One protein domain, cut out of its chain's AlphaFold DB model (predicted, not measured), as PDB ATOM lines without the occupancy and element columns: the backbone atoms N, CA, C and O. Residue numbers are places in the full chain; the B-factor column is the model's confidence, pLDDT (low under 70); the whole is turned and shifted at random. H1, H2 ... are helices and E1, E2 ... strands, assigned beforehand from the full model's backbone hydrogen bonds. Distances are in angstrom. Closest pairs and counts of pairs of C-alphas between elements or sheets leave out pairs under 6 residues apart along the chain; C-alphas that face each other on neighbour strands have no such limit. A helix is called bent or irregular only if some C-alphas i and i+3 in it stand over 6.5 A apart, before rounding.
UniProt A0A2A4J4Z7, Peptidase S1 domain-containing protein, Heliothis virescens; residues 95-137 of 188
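AT A GLANCE: This is residues 95 to 137 of the 188 residues of the protein "Peptidase S1 domain-containing protein" of Heliothis virescens (UniProt A0A2A4J4Z7). A single helix, H1, leads by a tight link into a small two-stranded hairpin, E1 and E2, roughly in line with it, and from the end of E2 a tail, residues 127 to 137, folds back beside neither, so that helix and tail spread as the two arms of a V. It is an open shape: residues 96 to 103, of which 98 to 103 belong to H1, and residues 132 to 137 at the end of the tail stick out free. The printed part has 43 residues, with one named helix and two named strands in the order H1, E1, E2; the sheet order is E1 - E2, antiparallel. The class is mixed, helices and strands, with under half of the residues in named elements. The whole is extended, with a radius of gyration of the C-alphas of 14.3 A, and flat, its C-alphas spanning 41 by 34 by 11 A.

IN THESE COORDINATES: Begin at Asn 95 and go on to C-alpha 98 at (74.250, 65.248, 104.995), where H1 begins. It holds residues 98 to 111 and measures 18.8 A from first to last C-alpha, ending at C-alpha 111, (71.714, 66.825, 86.426). After Tyr 112 and Pro 113 look for E1, residues 114 to 116, 7.0 A long. Residues 117 to 123 then lead to E2, residues 124 to 126, 7.1 A long, which ends at C-alpha 126, (63.919, 70.543, 83.348). From there residues 127 to 137 hold no named element.

HOW THE PARTS SIT: Look first at E1 and E2, which form a hairpin of antiparallel neighbour strands, with 142 degrees between their N-to-C directions. C-alphas 114 and 126 face each other at 4.6 A, and C-alphas 116 and 124 at 4.3 A. Find N 115 and O 125 at 3.0 A, and N 125 and O 115 also at 3.0 A, both within hydrogen-bond range. The link between the two strands is short, with 7 residues. Now go back to H1: the link from it to E1 is tight, with 2 residues, while H1 and E2 are apart. In H1 every O i to N i+4 pair is within hydrogen-bond range, and the helix is not bent.

THE WHOLE: The C-alphas farthest apart are those of Leu 120, between the strands, and Leu 137, the last printed residue, at 42.4 A. From Asn 95 to Leu 137 the C-alphas are 31.4 A apart. The printed part has no cut, and neither link between named elements is long. The mean pLDDT of the printed part of this model is 84.2; look for values under 70 at residue 120, residue 122 and residues 134 to 135.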
ATOM      1  N   ASN A  95      67.373  61.329 103.289       95.38
ATOM      2  CA  ASN A  95      67.354  60.421 104.442       95.38
ATOM      3  C   ASN A  95      67.952  61.047 105.712       95.38
ATOM      4  O   ASN A  95      68.132  60.348 106.709       95.38
ATOM      5  N   GLY A  96      68.275  62.344 105.683       94.44
ATOM      6  CA  GLY A  96      68.825  63.087 106.818       94.44
ATOM      7  C   GLY A  96      70.340  62.960 106.965       94.44
ATOM      8  O   GLY A  96      70.946  63.673 107.767       94.44
ATOM      9  N   LYS A  97      70.999  62.077 106.200       95.06
ATOM     10  CA  LYS A  97      72.462  62.052 106.138       95.06
ATOM     11  C   LYS A  97      72.922  63.170 105.219       95.06
ATOM     12  O   LYS A  97      72.637  63.139 104.026       95.06
ATOM     13  N   LYS A  98      73.738  64.089 105.744       90.62
ATOM     14  CA  LYS A  98      74.250  65.248 104.995       90.62
ATOM     15  C   LYS A  98      74.803  64.883 103.612       90.62
ATOM     16  O   LYS A  98      74.436  65.516 102.636       90.62
ATOM     17  N   ALA A  99      75.642  63.850 103.514       87.75
ATOM     18  CA  ALA A  99      76.229  63.437 102.236       87.75
ATOM     19  C   ALA A  99      75.174  62.983 101.210       87.75
ATOM     20  O   ALA A  99      75.248  63.341 100.040       87.75
ATOM     21  N   HIS A 100      74.173  62.224 101.662       90.56
ATOM     22  CA  HIS A 100      73.079  61.765 100.810       90.56
ATOM     23  C   HIS A 100      72.196  62.932 100.387       90.56
ATOM     24  O   HIS A 100      71.916  63.108  99.208       90.56
ATOM     25  N   ASP A 101      71.813  63.776 101.337       93.19
ATOM     26  CA  ASP A 101      70.932  64.903 101.065       93.19
ATOM     27  C   ASP A 101      71.584  65.906 100.106       93.19
ATOM     28  O   ASP A 101      70.914  66.390  99.196       93.19
ATOM     29  N   MET A 102      72.890  66.154 100.246       91.06
ATOM     30  CA  MET A 102      73.654  66.980  99.307       91.06
ATOM     31  C   MET A 102      73.800  66.325  97.931       91.06
ATOM     32  O   MET A 102      73.721  67.029  96.931       91.06
ATOM     33  N   CYS A 103      73.952  64.999  97.850       89.25
ATOM     34  CA  CYS A 103      73.934  64.284  96.569       89.25
ATOM     35  C   CYS A 103      72.623  64.545  95.809       89.25
ATOM     36  O   CYS A 103      72.651  64.895  94.630       89.25
ATOM     37  N   ILE A 104      71.480  64.469  96.501       91.38
ATOM     38  CA  ILE A 104      70.168  64.764  95.906       91.38
ATOM     39  C   ILE A 104      70.051  66.236  95.488       91.38
ATOM     40  O   ILE A 104      69.511  66.533  94.421       91.38
ATOM     41  N   GLU A 105      70.579  67.168  96.282       91.06
ATOM     42  CA  GLU A 105      70.605  68.592  95.920       91.06
ATOM     43  C   GLU A 105      71.481  68.871  94.690       91.06
ATOM     44  O   GLU A 105      71.043  69.547  93.758       91.06
ATOM     45  N   TYR A 106      72.679  68.295  94.610       90.44
ATOM     46  CA  TYR A 106      73.542  68.437  93.437       90.44
ATOM     47  C   TYR A 106      72.956  67.767  92.199       90.44
ATOM     48  O   TYR A 106      73.053  68.318  91.103       90.44
ATOM     49  N   GLN A 107      72.277  66.632  92.356       89.38
ATOM     50  CA  GLN A 107      71.538  66.013  91.262       89.38
ATOM     51  C   GLN A 107      70.460  66.967  90.723       89.38
ATOM     52  O   GLN A 107      70.341  67.153  89.512       89.38
ATOM     53  N   ARG A 108      69.706  67.628  91.603       89.12
ATOM     54  CA  ARG A 108      68.697  68.623  91.208       89.12
ATOM     55  C   ARG A 108      69.312  69.837  90.520       89.12
ATOM     56  O   ARG A 108      68.757  70.306  89.536       89.12
ATOM     57  N   LYS A 109      70.451  70.320  91.015       89.50
ATOM     58  CA  LYS A 109      71.118  71.520  90.500       89.50
ATOM     59  C   LYS A 109      71.826  71.291  89.164       89.50
ATOM     60  O   LYS A 109      71.725  72.136  88.286       89.50
ATOM     61  N   TYR A 110      72.539  70.175  89.010       87.88
ATOM     62  CA  TYR A 110      73.439  69.955  87.872       87.88
ATOM     63  C   TYR A 110      72.939  68.912  86.875       87.88
ATOM     64  O   TYR A 110      73.192  69.055  85.683       87.88
ATOM     65  N   VAL A 111      72.233  67.869  87.327       89.44
ATOM     66  CA  VAL A 111      71.714  66.825  86.426       89.44
ATOM     67  C   VAL A 111      70.354  67.213  85.864       89.44
ATOM     68  O   VAL A 111      70.107  66.995  84.678       89.44
ATOM     69  N   TYR A 112      69.495  67.805  86.697       90.44
ATOM     70  CA  TYR A 112      68.153  68.228  86.303       90.44
ATOM     71  C   TYR A 112      67.863  69.717  86.552       90.44
ATOM     72  O   TYR A 112      66.877  70.035  87.237       90.44
ATOM     73  N   PRO A 113      68.690  70.632  86.014       90.44
ATOM     74  CA  PRO A 113      68.485  72.058  86.214       90.44
ATOM     75  C   PRO A 113      67.152  72.509  85.612       90.44
ATOM     76  O   PRO A 113      66.687  71.980  84.597       90.44
ATOM     77  N   CYS A 114      66.533  73.497  86.256       87.75
ATOM     78  CA  CYS A 114      65.385  74.202  85.704       87.75
ATOM     79  C   CYS A 114      65.903  75.358  84.853       87.75
ATOM     80  O   CYS A 114      66.417  76.344  85.382       87.75
ATOM     81  N   GLU A 115      65.798  75.216  83.538       88.06
ATOM     82  CA  GLU A 115      66.339  76.176  82.585       88.06
ATOM     83  C   GLU A 115      65.200  76.807  81.786       88.06
ATOM     84  O   GLU A 115      64.175  76.178  81.503       88.06
ATOM     85  N   ARG A 116      65.370  78.079  81.421       84.38
ATOM     86  CA  ARG A 116      64.437  78.767  80.533       84.38
ATOM     87  C   ARG A 116      64.697  78.300  79.105       84.38
ATOM     88  O   ARG A 116      65.797  78.468  78.585       84.38
ATOM     89  N   GLY A 117      63.676  77.750  78.460       79.06
ATOM     90  CA  GLY A 117      63.739  77.380  77.055       79.06
ATOM     91  C   GLY A 117      63.994  78.596  76.163       79.06
ATOM     92  O   GLY A 117      63.513  79.695  76.432       79.06
ATOM     93  N   VAL A 118      64.713  78.375  75.061       80.44
ATOM     94  CA  VAL A 118      65.086  79.408  74.071       80.44
ATOM     95  C   VAL A 118      63.915  79.910  73.214       80.44
ATOM     96  O   VAL A 118      64.086  80.786  72.369       80.44
ATOM     97  N   SER A 119      62.721  79.346  73.397       77.25
ATOM     98  CA  SER A 119      61.506  79.769  72.705       77.25
ATOM     99  C   SER A 119      61.128  81.204  73.079       77.25
ATOM    100  O   SER A 119      61.296  81.608  74.226       77.25
ATOM    101  N   LEU A 120      60.516  81.948  72.150       68.38
ATOM    102  CA  LEU A 120      60.036  83.325  72.383       68.38
ATOM    103  C   LEU A 120      59.072  83.445  73.580       68.38
ATOM    104  O   LEU A 120      59.001  84.488  74.215       68.38
ATOM    105  N   LEU A 121      58.350  82.363  73.892       73.06
ATOM    106  CA  LEU A 121      57.445  82.261  75.043       73.06
ATOM    107  C   LEU A 121      58.167  81.951  76.370       73.06
ATOM    108  O   LEU A 121      57.521  81.924  77.410       73.06
ATOM    109  N   GLY A 122      59.482  81.706  76.349       67.94
ATOM    110  CA  GLY A 122      60.325  81.583  77.541       67.94
ATOM    111  C   GLY A 122      59.888  80.502  78.530       67.94
ATOM    112  O   GLY A 122      59.973  80.716  79.736       67.94
ATOM    113  N   SER A 123      59.395  79.355  78.049       81.44
ATOM    114  CA  SER A 123      58.914  78.279  78.923       81.44
ATOM    115  C   SER A 123      60.061  77.624  79.689       81.44
ATOM    116  O   SER A 123      61.028  77.177  79.075       81.44
ATOM    117  N   TYR A 124      59.925  77.491  81.004       83.88
ATOM    118  CA  TYR A 124      60.875  76.753  81.829       83.88
ATOM    119  C   TYR A 124      60.656  75.246  81.702       83.88
ATOM    120  O   TYR A 124      59.527  74.760  81.798       83.88
ATOM    121  N   SER A 125      61.733  74.493  81.509       86.62
ATOM    122  CA  SER A 125      61.695  73.033  81.523       86.62
ATOM    123  C   SER A 125      62.919  72.469  82.235       86.62
ATOM    124  O   SER A 125      63.967  73.109  82.338       86.62
ATOM    125  N   ARG A 126      62.773  71.258  82.786       87.56
ATOM    126  CA  ARG A 126      63.919  70.543  83.348       87.56
ATOM    127  C   ARG A 126      64.721  69.916  82.223       87.56
ATOM    128  O   ARG A 126      64.198  69.046  81.522       87.56
ATOM    129  N   SER A 127      65.974  70.333  82.097       87.81
ATOM    130  CA  SER A 127      66.930  69.663  81.220       87.81
ATOM    131  C   SER A 127      67.433  68.369  81.868       87.81
ATOM    132  O   SER A 127      67.269  68.150  83.070       87.81
ATOM    133  N   TYR A 128      68.032  67.491  81.068       87.06
ATOM    134  CA  TYR A 128      68.782  66.334  81.543       87.06
ATOM    135  C   TYR A 128      70.222  66.455  81.059       87.06
ATOM    136  O   TYR A 128      70.526  66.143  79.911       87.06
ATOM    137  N   ASN A 129      71.104  66.896  81.953       85.81
ATOM    138  CA  ASN A 129      72.505  67.183  81.636       85.81
ATOM    139  C   ASN A 129      73.448  66.028  82.024       85.81
ATOM    140  O   ASN A 129      74.668  66.190  82.054       85.81
ATOM    141  N   CYS A 130      72.908  64.842  82.324       81.44
ATOM    142  CA  CYS A 130      73.725  63.646  82.511       81.44
ATOM    143  C   CYS A 130      74.053  63.053  81.140       81.44
ATOM    144  O   CYS A 130      73.216  62.427  80.494       81.44
ATOM    145  N   HIS A 131      75.297  63.250  80.712       73.94
ATOM    146  CA  HIS A 131      75.815  62.772  79.429       73.94
ATOM    147  C   HIS A 131      76.274  61.303  79.485       73.94
ATOM    148  O   HIS A 131      76.898  60.809  78.554       73.94
ATOM    149  N   HIS A 132      75.957  60.590  80.568       74.00
ATOM    150  CA  HIS A 132      76.387  59.216  80.773       74.00
ATOM    151  C   HIS A 132      75.377  58.233  80.171       74.00
ATOM    152  O   HIS A 132      74.295  58.006  80.727       74.00
ATOM    153  N   LYS A 133      75.732  57.612  79.044       70.94
ATOM    154  CA  LYS A 133      74.976  56.489  78.478       70.94
ATOM    155  C   LYS A 133      75.366  55.228  79.243       70.94
ATOM    156  O   LYS A 133      76.517  54.818  79.231       70.94
ATOM    157  N   THR A 134      74.428  54.624  79.965       68.12
ATOM    158  CA  THR A 134      74.701  53.362  80.657       68.12
ATOM    159  C   THR A 134      74.636  52.204  79.665       68.12
ATOM    160  O   THR A 134      73.557  51.719  79.321       68.12
ATOM    161  N   ASP A 135      75.794  51.727  79.217       69.69
ATOM    162  CA  ASP A 135      75.859  50.475  78.472       69.69
ATOM    163  C   ASP A 135      75.632  49.289  79.414       69.69
ATOM    164  O   ASP A 135      76.212  49.189  80.496       69.69
ATOM    165  N   LYS A 136      74.755  48.362  79.010       70.25
ATOM    166  CA  LYS A 136      74.440  47.167  79.815       70.25
ATOM    167  C   LYS A 136      75.622  46.202  79.926       70.25
ATOM    168  O   LYS A 136      75.656  45.401  80.856       70.25
ATOM    169  N   LEU A 137      76.542  46.236  78.963       77.44
ATOM    170  CA  LEU A 137      77.716  45.373  78.887       77.44
ATOM    171  C   LEU A 137      78.905  46.198  78.405       77.44
ATOM    172  O   LEU A 137      78.811  46.871  77.382       77.44
TER     173      LEU A 137